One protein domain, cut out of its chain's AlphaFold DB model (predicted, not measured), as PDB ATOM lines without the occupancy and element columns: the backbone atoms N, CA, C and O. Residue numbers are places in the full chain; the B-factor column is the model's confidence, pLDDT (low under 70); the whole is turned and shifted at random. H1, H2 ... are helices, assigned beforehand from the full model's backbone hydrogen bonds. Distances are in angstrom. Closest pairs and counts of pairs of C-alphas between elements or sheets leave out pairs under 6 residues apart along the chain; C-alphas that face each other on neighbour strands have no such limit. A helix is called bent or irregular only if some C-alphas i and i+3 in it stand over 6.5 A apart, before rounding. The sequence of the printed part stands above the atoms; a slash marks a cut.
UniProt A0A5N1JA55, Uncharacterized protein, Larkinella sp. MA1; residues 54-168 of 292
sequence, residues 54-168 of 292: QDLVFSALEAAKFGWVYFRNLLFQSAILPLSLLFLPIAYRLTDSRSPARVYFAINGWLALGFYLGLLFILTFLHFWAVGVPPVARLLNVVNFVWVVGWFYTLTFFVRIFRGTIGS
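This is residues 54 to 168 of the 292 residues of an uncharacterized protein of Larkinella sp. MA1 (UniProt A0A5N1JA55). H4 and H5 form a long helical hairpin, and H1 and H2 make a V beside it: H1 crosses H4 in the half of the hairpin near the turn, and H2 packs on the later half of H5. Short H3 lies between the end of H2 and the start of H4. The printed part has 115 residues, with five named helices in the order H1, H2, H3, H4, H5 and no named strand; the class is all helix. It is only just loose, close to compact, with a radius of gyration of the C-alphas of 16.3 A, and it is elongated, spanning 50 by 27 by 22 A.

H1, residues 56 to 77, and H2, residues 80 to 94, are close but not clearly touching and about perpendicular at 86 degrees; their closest C-alphas, of Leu 75 and Leu 81, are 6.6 A apart. H1 touches H4, residues 109 to 131, through H4's residues 120 to 129 alone, at a steep tilt of 61 degrees, opposite ways; the closest C-alphas, of Ser 59 and Phe 128, are 4.9 A apart. H2 touches residues 148 to 160 alone of H5, residues 137 to 162, at a steep tilt of 48 degrees, the same way; the closest C-alphas, of Ala 91 and Thr 156, are 4.7 A apart. H3, residues 100 to 105, only just touches H5, with 3 pairs of C-alphas within 8 A; the closest, of Phe 105 and Phe 157, are 5.8 A apart. H4 and H5 form a hairpin at a shallow tilt of 10 degrees, opposite ways; the closest C-alphas, of Tyr 116 and Gly 150, are 6.0 A apart. H5 is the hub, touching H2, H3 and H4. H1 and H5 are near each other, with 6 pairs of C-alphas within 10 A, while H2 and H4 are apart. In H1 every O i to N i+4 pair is within hydrogen-bond range; the counts are 9 of 11 in H2, 18 of 19 in H4, 21 of 22 in H5 and 0 of 2 in H3, where 2 of 3 O i to N i+3 pairs are.

H1 begins at C-alpha 56 (129.539, 109.187, 181.639) and measures 30.5 A from first to last C-alpha. H2 measures 19.1 A and is only just irregular, with C-alphas 86 and 89 6.9 A apart. H3 measures 10.4 A and is only just irregular too, with C-alphas 100 and 103 6.6 A apart. H4 measures 33.3 A and ends at C-alpha 131 (127.413, 114.357, 192.184). H5 measures 36.1 A and ends at C-alpha 162 (168.040, 111.792, 182.316).

The two C-alphas farthest apart, of Gln 54 and Ser 168, are 52.1 A apart. The printed part has no cut, and the four links between helices are tight. The mean pLDDT of the printed part is 93.0; residues 167 to 168 are under 70.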
ATOM      1  N   GLN A  54     125.761 110.618 187.090       92.56
ATOM      2  CA  GLN A  54     125.747 109.366 186.317       92.56
ATOM      3  C   GLN A  54     125.786 109.525 184.781       92.56
ATOM      4  O   GLN A  54     125.659 108.537 184.058       92.56
ATOM      5  N   ASP A  55     126.029 110.730 184.257       95.50
ATOM      6  CA  ASP A  55     126.341 110.934 182.841       95.50
ATOM      7  C   ASP A  55     127.841 110.698 182.609       95.50
ATOM      8  O   ASP A  55     128.703 111.449 183.083       95.50
ATOM      9  N   LEU A  56     128.162 109.626 181.878       96.00
ATOM     10  CA  LEU A  56     129.539 109.187 181.639       96.00
ATOM     11  C   LEU A  56     130.327 110.213 180.830       96.00
ATOM     12  O   LEU A  56     131.486 110.489 181.144       96.00
ATOM     13  N   VAL A  57     129.702 110.762 179.788       97.62
ATOM     14  CA  VAL A  57     130.353 111.667 178.840       97.62
ATOM     15  C   VAL A  57     130.590 113.007 179.514       97.62
ATOM     16  O   VAL A  57     131.721 113.498 179.509       97.62
ATOM     17  N   PHE A  58     129.562 113.549 180.169       97.06
ATOM     18  CA  PHE A  58     129.683 114.763 180.969       97.06
ATOM     19  C   PHE A  58     130.788 114.623 182.021       97.06
ATOM     20  O   PHE A  58     131.694 115.453 182.088       97.06
ATOM     21  N   SER A  59     130.767 113.532 182.793       97.56
ATOM     22  CA  SER A  59     131.722 113.319 183.883       97.56
ATOM     23  C   SER A  59     133.158 113.194 183.387       97.56
ATOM     24  O   SER A  59     134.074 113.723 184.016       97.56
ATOM     25  N   ALA A  60     133.374 112.518 182.255       98.00
ATOM     26  CA  ALA A  60     134.696 112.378 181.652       98.00
ATOM     27  C   ALA A  60     135.233 113.719 181.134       98.00
ATOM     28  O   ALA A  60     136.384 114.069 181.415       98.00
ATOM     29  N   LEU A  61     134.403 114.484 180.420       98.19
ATOM     30  CA  LEU A  61     134.790 115.778 179.857       98.19
ATOM     31  C   LEU A  61     135.055 116.818 180.948       98.19
ATOM     32  O   LEU A  61     136.094 117.481 180.922       98.19
ATOM     33  N   GLU A  62     134.167 116.934 181.936       97.88
ATOM     34  CA  GLU A  62     134.348 117.880 183.037       97.88
ATOM     35  C   GLU A  62     135.514 117.480 183.944       97.88
ATOM     36  O   GLU A  62     136.281 118.351 184.350       97.88
ATOM     37  N   ALA A  63     135.761 116.185 184.180       97.81
ATOM     38  CA  ALA A  63     136.961 115.746 184.893       97.81
ATOM     39  C   ALA A  63     138.251 116.116 184.147       97.81
ATOM     40  O   ALA A  63     139.200 116.601 184.768       97.81
ATOM     41  N   ALA A  64     138.290 115.941 182.823       97.94
ATOM     42  CA  ALA A  64     139.443 116.317 182.009       97.94
ATOM     43  C   ALA A  64     139.666 117.840 182.000       97.94
ATOM     44  O   ALA A  64     140.780 118.308 182.246       97.94
ATOM     45  N   LYS A  65     138.602 118.622 181.778       98.06
ATOM     46  CA  LYS A  65     138.631 120.092 181.783       98.06
ATOM     47  C   LYS A  65     139.043 120.643 183.146       98.06
ATOM     48  O   LYS A  65     139.934 121.493 183.224       98.06
ATOM     49  N   PHE A  66     138.432 120.131 184.214       97.50
ATOM     50  CA  PHE A  66     138.781 120.469 185.586       97.50
ATOM     51  C   PHE A  66     140.246 120.138 185.858       97.50
ATOM     52  O   PHE A  66     140.988 121.015 186.290       97.50
ATOM     53  N   GLY A  67     140.685 118.914 185.550       96.69
ATOM     54  CA  GLY A  67     142.063 118.473 185.746       96.69
ATOM     55  C   GLY A  67     143.068 119.366 185.022       96.69
ATOM     56  O   GLY A  67     144.038 119.815 185.633       96.69
ATOM     57  N   TRP A  68     142.815 119.704 183.756       97.31
ATOM     58  CA  TRP A  68     143.684 120.592 182.981       97.31
ATOM     59  C   TRP A  68     143.861 121.960 183.646       97.31
ATOM     60  O   TRP A  68     144.989 122.394 183.885       97.31
ATOM     61  N   VAL A  69     142.759 122.636 183.985       97.44
ATOM     62  CA  VAL A  69     142.811 123.969 184.600       97.44
ATOM     63  C   VAL A  69     143.404 123.896 186.007       97.44
ATOM     64  O   VAL A  69     144.306 124.667 186.341       97.44
ATOM     65  N   TYR A  70     142.925 122.959 186.823       96.44
ATOM     66  CA  TYR A  70     143.297 122.822 188.225       96.44
ATOM     67  C   TYR A  70     144.770 122.448 188.390       96.44
ATOM     68  O   TYR A  70     145.490 123.143 189.103       96.44
ATOM     69  N   PHE A  71     145.260 121.413 187.700       96.31
ATOM     70  CA  PHE A  71     146.651 120.971 187.841       96.31
ATOM     71  C   PHE A  71     147.643 121.930 187.186       96.31
ATOM     72  O   PHE A  71     148.748 122.085 187.701       96.31
ATOM     73  N   ARG A  72     147.253 122.638 186.116       96.44
ATOM     74  CA  ARG A  72     148.049 123.750 185.579       96.44
ATOM     75  C   ARG A  72     148.189 124.864 186.614       96.44
ATOM     76  O   ARG A  72     149.300 125.319 186.877       96.44
ATOM     77  N   ASN A  73     147.082 125.291 187.217       94.38
ATOM     78  CA  ASN A  73     147.119 126.317 188.256       94.38
ATOM     79  C   ASN A  73     147.938 125.830 189.457       94.38
ATOM     80  O   ASN A  73     148.772 126.572 189.958       94.38
ATOM     81  N   LEU A  74     147.788 124.571 189.864       93.56
ATOM     82  CA  LEU A  74     148.577 123.988 190.942       93.56
ATOM     83  C   LEU A  74     150.071 123.952 190.593       93.56
ATOM     84  O   LEU A  74     150.894 124.271 191.439       93.56
ATOM     85  N   LEU A  75     150.451 123.652 189.353       94.62
ATOM     86  CA  LEU A  75     151.849 123.649 188.928       94.62
ATOM     87  C   LEU A  75     152.480 125.050 188.991       94.62
ATOM     88  O   LEU A  75     153.573 125.203 189.527       94.62
ATOM     89  N   PHE A  76     151.792 126.072 188.474       91.44
ATOM     90  CA  PHE A  76     152.378 127.408 188.298       91.44
ATOM     91  C   PHE A  76     152.084 128.401 189.428       91.44
ATOM     92  O   PHE A  76     152.856 129.334 189.635       91.44
ATOM     93  N   GLN A  77     150.978 128.229 190.151       89.00
ATOM     94  CA  GLN A  77     150.558 129.139 191.225       89.00
ATOM     95  C   GLN A  77     150.897 128.606 192.620       89.00
ATOM     96  O   GLN A  77     150.775 129.348 193.593       89.00
ATOM     97  N   SER A  78     151.319 127.342 192.741       90.00
ATOM     98  CA  SER A  78     151.767 126.778 194.015       90.00
ATOM     99  C   SER A  78     153.290 126.761 194.155       90.00
ATOM    100  O   SER A  78     154.052 127.055 193.231       90.00
ATOM    101  N   ALA A  79     153.723 126.329 195.336       91.81
ATOM    102  CA  ALA A  79     155.111 126.095 195.682       91.81
ATOM    103  C   ALA A  79     155.737 124.871 194.980       91.81
ATOM    104  O   ALA A  79     156.902 124.572 195.241       91.81
ATOM    105  N   ILE A  80     155.023 124.126 194.121       94.69
ATOM    106  CA  ILE A  80     155.551 122.838 193.653       94.69
ATOM    107  C   ILE A  80     156.822 122.974 192.821       94.69
ATOM    108  O   ILE A  80     157.731 122.171 192.994       94.69
ATOM    109  N   LEU A  81     156.917 123.964 191.932       94.12
ATOM    110  CA  LEU A  81     158.096 124.156 191.084       94.12
ATOM    111  C   LEU A  81     159.346 124.499 191.911       94.12
ATOM    112  O   LEU A  81     160.350 123.797 191.768       94.12
ATOM    113  N   PRO A  82     159.312 125.493 192.823       93.00
ATOM    114  CA  PRO A  82     160.457 125.751 193.692       93.00
ATOM    115  C   PRO A  82     160.790 124.557 194.601       93.00
ATOM    116  O   PRO A  82     161.964 124.229 194.773       93.00
ATOM    117  N   LEU A  83     159.786 123.846 195.129       94.12
ATOM    118  CA  LEU A  83     160.024 122.628 195.914       94.12
ATOM    119  C   LEU A  83     160.617 121.491 195.069       94.12
ATOM    120  O   LEU A  83     161.457 120.740 195.558       94.12
ATOM    121  N   SER A  84     160.240 121.387 193.793       95.12
ATOM    122  CA  SER A  84     160.818 120.430 192.842       95.12
ATOM    123  C   SER A  84     162.308 120.670 192.676       95.12
ATOM    124  O   SER A  84     163.083 119.720 192.742       95.12
ATOM    125  N   LEU A  85     162.717 121.936 192.550       91.75
ATOM    126  CA  LEU A  85     164.124 122.319 192.442       91.75
ATOM    127  C   LEU A  85     164.928 121.916 193.689       91.75
ATOM    128  O   LEU A  85     166.010 121.345 193.558       91.75
ATOM    129  N   LEU A  86     164.379 122.145 194.889       91.44
ATOM    130  CA  LEU A  86     164.997 121.704 196.150       91.44
ATOM    131  C   LEU A  86     165.032 120.184 196.307       91.44
ATOM    132  O   LEU A  86     165.905 119.657 196.994       91.44
ATOM    133  N   PHE A  87     164.088 119.478 195.691       94.19
ATOM    134  CA  PHE A  87     163.997 118.029 195.769       94.19
ATOM    135  C   PHE A  87     164.948 117.311 194.799       94.19
ATOM    136  O   PHE A  87     165.312 116.163 195.052       94.19
ATOM    137  N   LEU A  88     165.420 117.964 193.728       92.00
ATOM    138  CA  LEU A  88     166.318 117.342 192.740       92.00
ATOM    139  C   LEU A  88     167.562 116.659 193.351       92.00
ATOM    140  O   LEU A  88     167.845 115.525 192.963       92.00
ATOM    141  N   PRO A  89     168.296 117.247 194.320       89.88
ATOM    142  CA  PRO A  89     169.422 116.566 194.964       89.88
ATOM    143  C   PRO A  89     169.014 115.291 195.713       89.88
ATOM    144  O   PRO A  89     169.778 114.325 195.750       89.88
ATOM    145  N   ILE A  90     167.812 115.271 196.298       92.75
ATOM    146  CA  ILE A  90     167.258 114.101 196.987       92.75
ATOM    147  C   ILE A  90     166.923 113.023 195.955       92.75
ATOM    148  O   ILE A  90     167.405 111.899 196.073       92.75
ATOM    149  N   ALA A  91     166.191 113.380 194.897       93.75
ATOM    150  CA  ALA A  91     165.883 112.488 193.780       93.75
ATOM    151  C   ALA A  91     167.146 111.871 193.151       93.75
ATOM    152  O   ALA A  91     167.191 110.674 192.861       93.75
ATOM    153  N   TYR A  92     168.208 112.663 192.991       90.81
ATOM    154  CA  TYR A  92     169.483 112.193 192.449       90.81
ATOM    155  C   TYR A  92     170.147 111.147 193.357       90.81
ATOM    156  O   TYR A  92     170.634 110.127 192.874       90.81
ATOM    157  N   ARG A  93     170.123 111.355 194.681       90.75
ATOM    158  CA  ARG A  93     170.631 110.374 195.658       90.75
ATOM    159  C   ARG A  93     169.784 109.104 195.694       90.75
ATOM    160  O   ARG A  93     170.332 108.007 195.743       90.75
ATOM    161  N   LEU A  94     168.459 109.234 195.638       93.88
ATOM    162  CA  LEU A  94     167.539 108.090 195.641       93.88
ATOM    163  C   LEU A  94     167.731 107.186 194.420       93.88
ATOM    164  O   LEU A  94     167.571 105.971 194.527       93.88
ATOM    165  N   THR A  95     168.110 107.775 193.287       92.88
ATOM    166  CA  THR A  95     168.370 107.075 192.023       92.88
ATOM    167  C   THR A  95     169.828 106.630 191.867       92.88
ATOM    168  O   THR A  95     170.211 106.157 190.792       92.88
ATOM    169  N   ASP A  96     170.644 106.733 192.928       91.00
ATOM    170  CA  ASP A  96     172.015 106.230 192.920       91.00
ATOM    171  C   ASP A  96     172.087 104.716 192.697       91.00
ATOM    172  O   ASP A  96     171.267 103.965 193.221       91.00
ATOM    173  N   SER A  97     173.077 104.249 191.933       88.88
ATOM    174  CA  SER A  97     173.345 102.819 191.762       88.88
ATOM    175  C   SER A  97     173.624 102.126 193.096       88.88
ATOM    176  O   SER A  97     173.333 100.944 193.227       88.88
ATOM    177  N   ARG A  98     174.149 102.866 194.082       92.06
ATOM    178  CA  ARG A  98     174.399 102.392 195.452       92.06
ATOM    179  C   ARG A  98     173.174 102.489 196.367       92.06
ATOM    180  O   ARG A  98     173.213 101.984 197.483       92.06
ATOM    181  N   SER A  99     172.106 103.160 195.935       93.06
ATOM    182  CA  SER A  99     170.902 103.356 196.743       93.06
ATOM    183  C   SER A  99     169.995 102.123 196.661       93.06
ATOM    184  O   SER A  99     169.570 101.759 195.559       93.06
ATOM    185  N   PRO A 100     169.597 101.515 197.796       93.12
ATOM    186  CA  PRO A 100     168.628 100.417 197.788       93.12
ATOM    187  C   PRO A 100     167.256 100.870 197.263       93.12
ATOM    188  O   PRO A 100     166.507 100.074 196.698       93.12
ATOM    189  N   ALA A 101     166.940 102.167 197.363       93.12
ATOM    190  CA  ALA A 101     165.673 102.718 196.894       93.12
ATOM    191  C   ALA A 101     165.536 102.731 195.360       93.12
ATOM    192  O   ALA A 101     164.428 102.883 194.845       93.12
ATOM    193  N   ARG A 102     166.629 102.535 194.606       91.62
ATOM    194  CA  ARG A 102     166.628 102.554 193.133       91.62
ATOM    195  C   ARG A 102     165.645 101.549 192.524       91.62
ATOM    196  O   ARG A 102     165.090 101.810 191.452       91.62
ATOM    197  N   VAL A 103     165.414 100.423 193.203       91.56
ATOM    198  CA  VAL A 103     164.496  99.361 192.761       91.56
ATOM    199  C   VAL A 103     163.064  99.888 192.612       91.56
ATOM    200  O   VAL A 103     162.398  99.565 191.631       91.56
ATOM    201  N   TYR A 104     162.618 100.786 193.495       90.56
ATOM    202  CA  TYR A 104     161.265 101.360 193.452       90.56
ATOM    203  C   TYR A 104     161.014 102.280 192.250       90.56
ATOM    204  O   TYR A 104     159.866 102.601 191.945       90.56
ATOM    205  N   PHE A 105     162.073 102.682 191.545       91.94
ATOM    206  CA  PHE A 105     162.014 103.543 190.363       91.94
ATOM    207  C   PHE A 105     162.385 102.789 189.077       91.94
ATOM    208  O   PHE A 105     162.733 103.420 188.082       91.94
ATOM    209  N   ALA A 106     162.409 101.448 189.099       89.19
ATOM    210  CA  ALA A 106     162.795 100.602 187.958       89.19
ATOM    211  C   ALA A 106     161.663 100.284 186.976       89.19
ATOM    212  O   ALA A 106     161.884  99.582 185.994       89.19
ATOM    213  N   ILE A 107     160.474 100.824 187.223       89.38
ATOM    214  CA  ILE A 107     159.295 100.666 186.373       89.38
ATOM    215  C   ILE A 107     159.447 101.538 185.116       89.38
ATOM    216  O   ILE A 107     160.124 102.565 185.148       89.38
ATOM    217  N   ASN A 108     158.819 101.150 184.003       89.31
ATOM    218  CA  ASN A 108     158.739 102.005 182.817       89.31
ATOM    219  C   ASN A 108     158.067 103.350 183.160       89.31
ATOM    220  O   ASN A 108     156.973 103.395 183.722       89.31
ATOM    221  N   GLY A 109     158.714 104.446 182.772       87.62
ATOM    222  CA  GLY A 109     158.269 105.806 183.062       87.62
ATOM    223  C   GLY A 109     156.912 106.180 182.538       87.62
ATOM    224  O   GLY A 109     156.138 106.821 183.237       87.62
ATOM    225  N   TRP A 110     156.619 105.754 181.316       90.75
ATOM    226  CA  TRP A 110     155.338 106.014 180.685       90.75
ATOM    227  C   TRP A 110     154.218 105.245 181.380       90.75
ATOM    228  O   TRP A 110     153.130 105.786 181.540       90.75
ATOM    229  N   LEU A 111     154.497 104.035 181.884       91.25
ATOM    230  CA  LEU A 111     153.537 103.294 182.708       91.25
ATOM    231  C   LEU A 111     153.306 103.986 184.055       91.25
ATOM    232  O   LEU A 111     152.161 104.128 184.474       91.25
ATOM    233  N   ALA A 112     154.369 104.449 184.717       91.81
ATOM    234  CA  ALA A 112     154.257 105.179 185.978       91.81
ATOM    235  C   ALA A 112     153.507 106.512 185.814       91.81
ATOM    236  O   ALA A 112     152.601 106.809 186.591       91.81
ATOM    237  N   LEU A 113     153.848 107.294 184.786       94.25
ATOM    238  CA  LEU A 113     153.188 108.556 184.455       94.25
ATOM    239  C   LEU A 113     151.731 108.331 184.043       94.25
ATOM    240  O   LEU A 113     150.849 109.026 184.532       94.25
ATOM    241  N   GLY A 114     151.464 107.339 183.191       95.12
ATOM    242  CA  GLY A 114     150.113 106.977 182.770       95.12
ATOM    243  C   GLY A 114     149.244 106.535 183.944       95.12
ATOM    244  O   GLY A 114     148.115 106.998 184.074       95.12
ATOM    245  N   PHE A 115     149.782 105.716 184.854       94.12
ATOM    246  CA  PHE A 115     149.083 105.340 186.082       94.12
ATOM    247  C   PHE A 115     148.819 106.547 186.984       94.12
ATOM    248  O   PHE A 115     147.711 106.698 187.491       94.12
ATOM    249  N   TYR A 116     149.808 107.423 187.161       96.06
ATOM    250  CA  TYR A 116     149.668 108.637 187.958       96.06
ATOM    251  C   TYR A 116     148.574 109.568 187.409       96.06
ATOM    252  O   TYR A 116     147.656 109.939 188.144       96.06
ATOM    253  N   LEU A 117     148.624 109.897 186.115       96.69
ATOM    254  CA  LEU A 117     147.623 110.744 185.463       96.69
ATOM    255  C   LEU A 117     146.245 110.073 185.433       96.69
ATOM    256  O   LEU A 117     145.240 110.725 185.710       96.69
ATOM    257  N   GLY A 118     146.199 108.766 185.172       96.25
ATOM    258  CA  GLY A 118     144.971 107.978 185.216       96.25
ATOM    259  C   GLY A 118     144.339 107.964 186.607       96.25
ATOM    260  O   GLY A 118     143.129 108.116 186.730       96.25
ATOM    261  N   LEU A 119     145.141 107.860 187.670       95.81
ATOM    262  CA  LEU A 119     144.650 107.901 189.045       95.81
ATOM    263  C   LEU A 119     144.056 109.269 189.395       95.81
ATOM    264  O   LEU A 119     142.977 109.323 189.985       95.81
ATOM    265  N   LEU A 120     144.724 110.362 189.013       96.88
ATOM    266  CA  LEU A 120     144.186 111.714 189.190       96.88
ATOM    267  C   LEU A 120     142.865 111.889 188.442       96.88
ATOM    268  O   LEU A 120     141.896 112.356 189.039       96.88
ATOM    269  N   PHE A 121     142.820 111.456 187.179       97.31
ATOM    270  CA  PHE A 121     141.615 111.503 186.361       97.31
ATOM    271  C   PHE A 121     140.471 110.720 187.007       97.31
ATOM    272  O   PHE A 121     139.402 111.288 187.207       97.31
ATOM    273  N   ILE A 122     140.700 109.462 187.406       95.75
ATOM    274  CA  ILE A 122     139.684 108.604 188.036       95.75
ATOM    275  C   ILE A 122     139.156 109.232 189.331       95.75
ATOM    276  O   ILE A 122     137.949 109.230 189.556       95.75
ATOM    277  N   LEU A 123     140.025 109.801 190.174       94.56
ATOM    278  CA  LEU A 123     139.601 110.448 191.423       94.56
ATOM    279  C   LEU A 123     138.673 111.642 191.176       94.56
ATOM    280  O   LEU A 123     137.682 111.800 191.888       94.56
ATOM    281  N   THR A 124     138.969 112.470 190.171       95.88
ATOM    282  CA  THR A 124     138.089 113.582 189.777       95.88
ATOM    283  C   THR A 124     136.826 113.102 189.065       95.88
ATOM    284  O   THR A 124     135.734 113.573 189.375       95.88
ATOM    285  N   PHE A 125     136.959 112.125 188.166       96.38
ATOM    286  CA  PHE A 125     135.872 111.542 187.385       96.38
ATOM    287  C   PHE A 125     134.804 110.927 188.280       96.38
ATOM    288  O   PHE A 125     133.632 111.235 188.113       96.38
ATOM    289  N   LEU A 126     135.197 110.121 189.271       93.69
ATOM    290  CA  LEU A 126     134.251 109.464 190.174       93.69
ATOM    291  C   LEU A 126     133.389 110.461 190.958       93.69
ATOM    292  O   LEU A 126     132.260 110.139 191.314       93.69
ATOM    293  N   HIS A 127     133.887 111.670 191.220       93.81
ATOM    294  CA  HIS A 127     133.100 112.707 191.886       93.81
ATOM    295  C   HIS A 127     132.107 113.386 190.951       93.81
ATOM    296  O   HIS A 127     130.951 113.553 191.332       93.81
ATOM    297  N   PHE A 128     132.524 113.732 189.730       95.12
ATOM    298  CA  PHE A 128     131.584 114.221 188.718       95.12
ATOM    299  C   PHE A 128     130.518 113.169 188.406       95.12
ATOM    300  O   PHE A 128     129.340 113.498 188.386       95.12
ATOM    301  N   TRP A 129     130.908 111.898 188.311       94.12
ATOM    302  CA  TRP A 129     129.977 110.788 188.148       94.12
ATOM    303  C   TRP A 129     128.978 110.690 189.305       94.12
ATOM    304  O   TRP A 129     127.799 110.449 189.078       94.12
ATOM    305  N   ALA A 130     129.432 110.878 190.548       91.62
ATOM    306  CA  ALA A 130     128.590 110.690 191.724       91.62
ATOM    307  C   ALA A 130     127.712 111.897 192.094       91.62
ATOM    308  O   ALA A 130     126.730 111.714 192.805       91.62
ATOM    309  N   VAL A 131     128.093 113.124 191.723       92.12
ATOM    310  CA  VAL A 131     127.413 114.357 192.184       92.12
ATOM    311  C   VAL A 131     127.082 115.318 191.034       92.12
ATOM    312  O   VAL A 131     126.259 116.218 191.188       92.12
ATOM    313  N   GLY A 132     127.722 115.181 189.873       93.38
ATOM    314  CA  GLY A 132     127.499 116.046 188.709       93.38
ATOM    315  C   GLY A 132     128.011 117.485 188.863       93.38
ATOM    316  O   GLY A 132     127.662 118.342 188.058       93.38
ATOM    317  N   VAL A 133     128.805 117.787 189.897       93.56
ATOM    318  CA  VAL A 133     129.352 119.132 190.175       93.56
ATOM    319  C   VAL A 133     130.845 119.063 190.500       93.56
ATOM    320  O   VAL A 133     131.336 117.983 190.847       93.56
ATOM    321  N   PRO A 134     131.579 120.194 190.454       93.94
ATOM    322  CA  PRO A 134     132.996 120.219 190.794       93.94
ATOM    323  C   PRO A 134     133.333 119.615 192.175       93.94
ATOM    324  O   PRO A 134     132.538 119.723 193.118       93.94
ATOM    325  N   PRO A 135     134.523 118.997 192.324       93.31
ATOM    326  CA  PRO A 135     135.012 118.443 193.585       93.31
ATOM    327  C   PRO A 135     134.955 119.412 194.768       93.31
ATOM    328  O   PRO A 135     135.484 120.522 194.720       93.31
ATOM    329  N   VAL A 136     134.388 118.944 195.881       90.38
ATOM    330  CA  VAL A 136     134.409 119.669 197.160       90.38
ATOM    331  C   VAL A 136     135.809 119.654 197.786       90.38
ATOM    332  O   VAL A 136     136.586 118.718 197.578       90.38
ATOM    333  N   ALA A 137     136.115 120.643 198.632       88.12
ATOM    334  CA  ALA A 137     137.441 120.832 199.234       88.12
ATOM    335  C   ALA A 137     138.028 119.566 199.893       88.12
ATOM    336  O   ALA A 137     139.214 119.279 199.738       88.12
ATOM    337  N   ARG A 138     137.208 118.744 200.568       86.75
ATOM    338  CA  ARG A 138     137.697 117.502 201.197       86.75
ATOM    339  C   ARG A 138     138.255 116.504 200.178       86.75
ATOM    340  O   ARG A 138     139.227 115.816 200.468       86.75
ATOM    341  N   LEU A 139     137.617 116.393 199.011       91.50
ATOM    342  CA  LEU A 139     138.074 115.496 197.956       91.50
ATOM    343  C   LEU A 139     139.339 116.063 197.324       91.50
ATOM    344  O   LEU A 139     140.293 115.322 197.104       91.50
ATOM    345  N   LEU A 140     139.374 117.381 197.115       94.44
ATOM    346  CA  LEU A 140     140.564 118.063 196.625       94.44
ATOM    347  C   LEU A 140     141.773 117.845 197.533       94.44
ATOM    348  O   LEU A 140     142.865 117.694 197.010       94.44
ATOM    349  N   ASN A 141     141.612 117.714 198.852       93.62
ATOM    350  CA  ASN A 141     142.726 117.341 199.734       93.62
ATOM    351  C   ASN A 141     143.322 115.969 199.381       93.62
ATOM    352  O   ASN A 141     144.543 115.822 199.339       93.62
ATOM    353  N   VAL A 142     142.478 114.977 199.080       95.00
ATOM    354  CA  VAL A 142     142.929 113.640 198.657       95.00
ATOM    355  C   VAL A 142     143.573 113.700 197.272       95.00
ATOM    356  O   VAL A 142     144.654 113.146 197.077       95.00
ATOM    357  N   VAL A 143     142.954 114.413 196.325       96.25
ATOM    358  CA  VAL A 143     143.512 114.618 194.979       96.25
ATOM    359  C   VAL A 143     144.863 115.330 195.060       96.25
ATOM    360  O   VAL A 143     145.812 114.894 194.419       96.25
ATOM    361  N   ASN A 144     144.988 116.364 195.892       96.06
ATOM    362  CA  ASN A 144     146.227 117.106 196.116       96.06
ATOM    363  C   ASN A 144     147.307 116.224 196.735       96.06
ATOM    364  O   ASN A 144     148.454 116.296 196.312       96.06
ATOM    365  N   PHE A 145     146.961 115.371 197.700       96.38
ATOM    366  CA  PHE A 145     147.913 114.422 198.270       96.38
ATOM    367  C   PHE A 145     148.464 113.471 197.199       96.38
ATOM    368  O   PHE A 145     149.680 113.342 197.052       96.38
ATOM    369  N   VAL A 146     147.578 112.860 196.405       96.25
ATOM    370  CA  VAL A 146     147.972 111.976 195.297       96.25
ATOM    371  C   VAL A 146     148.794 112.733 194.256       96.25
ATOM    372  O   VAL A 146     149.798 112.208 193.780       96.25
ATOM    373  N   TRP A 147     148.411 113.971 193.943       97.50
ATOM    374  CA  TRP A 147     149.131 114.833 193.014       97.50
ATOM    375  C   TRP A 147     150.544 115.148 193.506       97.50
ATOM    376  O   TRP A 147     151.501 114.936 192.775       97.50
ATOM    377  N   VAL A 148     150.715 115.578 194.759       97.25
ATOM    378  CA  VAL A 148     152.035 115.915 195.315       97.25
ATOM    379  C   VAL A 148     152.940 114.683 195.357       97.25
ATOM    380  O   VAL A 148     154.074 114.731 194.881       97.25
ATOM    381  N   VAL A 149     152.447 113.563 195.894       96.88
ATOM    382  CA  VAL A 149     153.237 112.326 196.003       96.88
ATOM    383  C   VAL A 149     153.590 111.785 194.618       96.88
ATOM    384  O   VAL A 149     154.749 111.455 194.362       96.88
ATOM    385  N   GLY A 150     152.614 111.732 193.710       96.31
ATOM    386  CA  GLY A 150     152.819 111.285 192.337       96.31
ATOM    387  C   GLY A 150     153.779 112.191 191.570       96.31
ATOM    388  O   GLY A 150     154.687 111.688 190.918       96.31
ATOM    389  N   TRP A 151     153.673 113.510 191.735       97.50
ATOM    390  CA  TRP A 151     154.583 114.485 191.137       97.50
ATOM    391  C   TRP A 151     156.042 114.233 191.529       97.50
ATOM    392  O   TRP A 151     156.893 114.084 190.653       97.50
ATOM    393  N   PHE A 152     156.347 114.125 192.827       97.31
ATOM    394  CA  PHE A 152     157.721 113.879 193.280       97.31
ATOM    395  C   PHE A 152     158.224 112.472 192.930       97.31
ATOM    396  O   PHE A 152     159.413 112.297 192.643       97.31
ATOM    397  N   TYR A 153     157.336 111.475 192.883       96.31
ATOM    398  CA  TYR A 153     157.672 110.142 192.386       96.31
ATOM    399  C   TYR A 153     158.063 110.183 190.899       96.31
ATOM    400  O   TYR A 153     159.145 109.725 190.527       96.31
ATOM    401  N   THR A 154     157.233 110.800 190.054       96.00
ATOM    402  CA  THR A 154     157.489 110.981 188.621       96.00
ATOM    403  C   THR A 154     158.728 111.844 188.370       96.00
ATOM    404  O   THR A 154     159.523 111.532 187.487       96.00
ATOM    405  N   LEU A 155     158.959 112.883 189.176       95.38
ATOM    406  CA  LEU A 155     160.173 113.696 189.111       95.38
ATOM    407  C   LEU A 155     161.425 112.863 189.418       95.38
ATOM    408  O   LEU A 155     162.400 112.928 188.671       95.38
ATOM    409  N   THR A 156     161.393 112.040 190.473       95.44
ATOM    410  CA  THR A 156     162.496 111.118 190.807       95.44
ATOM    411  C   THR A 156     162.778 110.162 189.660       95.44
ATOM    412  O   THR A 156     163.927 109.909 189.297       95.44
ATOM    413  N   PHE A 157     161.712 109.663 189.047       92.81
ATOM    414  CA  PHE A 157     161.808 108.810 187.887       92.81
ATOM    415  C   PHE A 157     162.454 109.523 186.680       92.81
ATOM    416  O   PHE A 157     163.371 108.977 186.067       92.81
ATOM    417  N   PHE A 158     162.051 110.755 186.354       92.56
ATOM    418  CA  PHE A 158     162.680 111.514 185.269       92.56
ATOM    419  C   PHE A 158     164.157 111.797 185.543       92.56
ATOM    420  O   PHE A 158     164.980 111.640 184.644       92.56
ATOM    421  N   VAL A 159     164.517 112.116 186.791       92.31
ATOM    422  CA  VAL A 159     165.925 112.245 187.193       92.31
ATOM    423  C   VAL A 159     166.691 110.962 186.882       92.31
ATOM    424  O   VAL A 159     167.775 111.040 186.315       92.31
ATOM    425  N   ARG A 160     166.129 109.779 187.159       91.69
ATOM    426  CA  ARG A 160     166.765 108.498 186.811       91.69
ATOM    427  C   ARG A 160     167.023 108.357 185.309       91.69
ATOM    428  O   ARG A 160     168.124 107.943 184.953       91.69
ATOM    429  N   ILE A 161     166.032 108.642 184.455       91.25
ATOM    430  CA  ILE A 161     166.191 108.538 182.992       91.25
ATOM    431  C   ILE A 161     167.298 109.479 182.522       91.25
ATOM    432  O   ILE A 161     168.225 109.059 181.836       91.25
ATOM    433  N   PHE A 162     167.196 110.754 182.892       90.25
ATOM    434  CA  PHE A 162     168.040 111.792 182.316       90.25
ATOM    435  C   PHE A 162     169.397 111.933 183.005       90.25
ATOM    436  O   PHE A 162     170.263 112.648 182.507       90.25
ATOM    437  N   ARG A 163     169.638 111.227 184.114       87.19
ATOM    438  CA  ARG A 163     170.922 111.265 184.827       87.19
ATOM    439  C   ARG A 163     172.117 110.914 183.940       87.19
ATOM    440  O   ARG A 163     173.184 111.476 184.150       87.19
ATOM    441  N   GLY A 164     171.952 109.998 182.983       82.88
ATOM    442  CA  GLY A 164     173.018 109.640 182.037       82.88
ATOM    443  C   GLY A 164     173.300 110.733 181.002       82.88
ATOM    444  O   GLY A 164     174.434 110.882 180.564       82.88
ATOM    445  N   THR A 165     172.283 111.518 180.643       84.75
ATOM    446  CA  THR A 165     172.372 112.575 179.627       84.75
ATOM    447  C   THR A 165     172.852 113.899 180.211       84.75
ATOM    448  O   THR A 165     173.602 114.616 179.562       84.75
ATOM    449  N   ILE A 166     172.444 114.238 181.440       73.19
ATOM    450  CA  ILE A 166     172.696 115.568 182.018       73.19
ATOM    451  C   ILE A 166     174.086 115.669 182.694       73.19
ATOM    452  O   ILE A 166     174.380 116.620 183.413       73.19
ATOM    453  N   GLY A 167     174.983 114.715 182.429       66.94
ATOM    454  CA  GLY A 167     176.318 114.683 183.021       66.94
ATOM    455  C   GLY A 167     176.287 114.590 184.551       66.94
ATOM    456  O   GLY A 167     175.240 114.467 185.197       66.94
ATOM    457  N   SER A 168     177.463 114.633 185.176       62.12
ATOM    458  CA  SER A 168     177.534 114.917 186.606       62.12
ATOM    459  C   SER A 168     176.791 116.236 186.854       62.12
ATOM    460  O   SER A 168     176.830 117.138 186.025       62.12
TER     461      SER A 168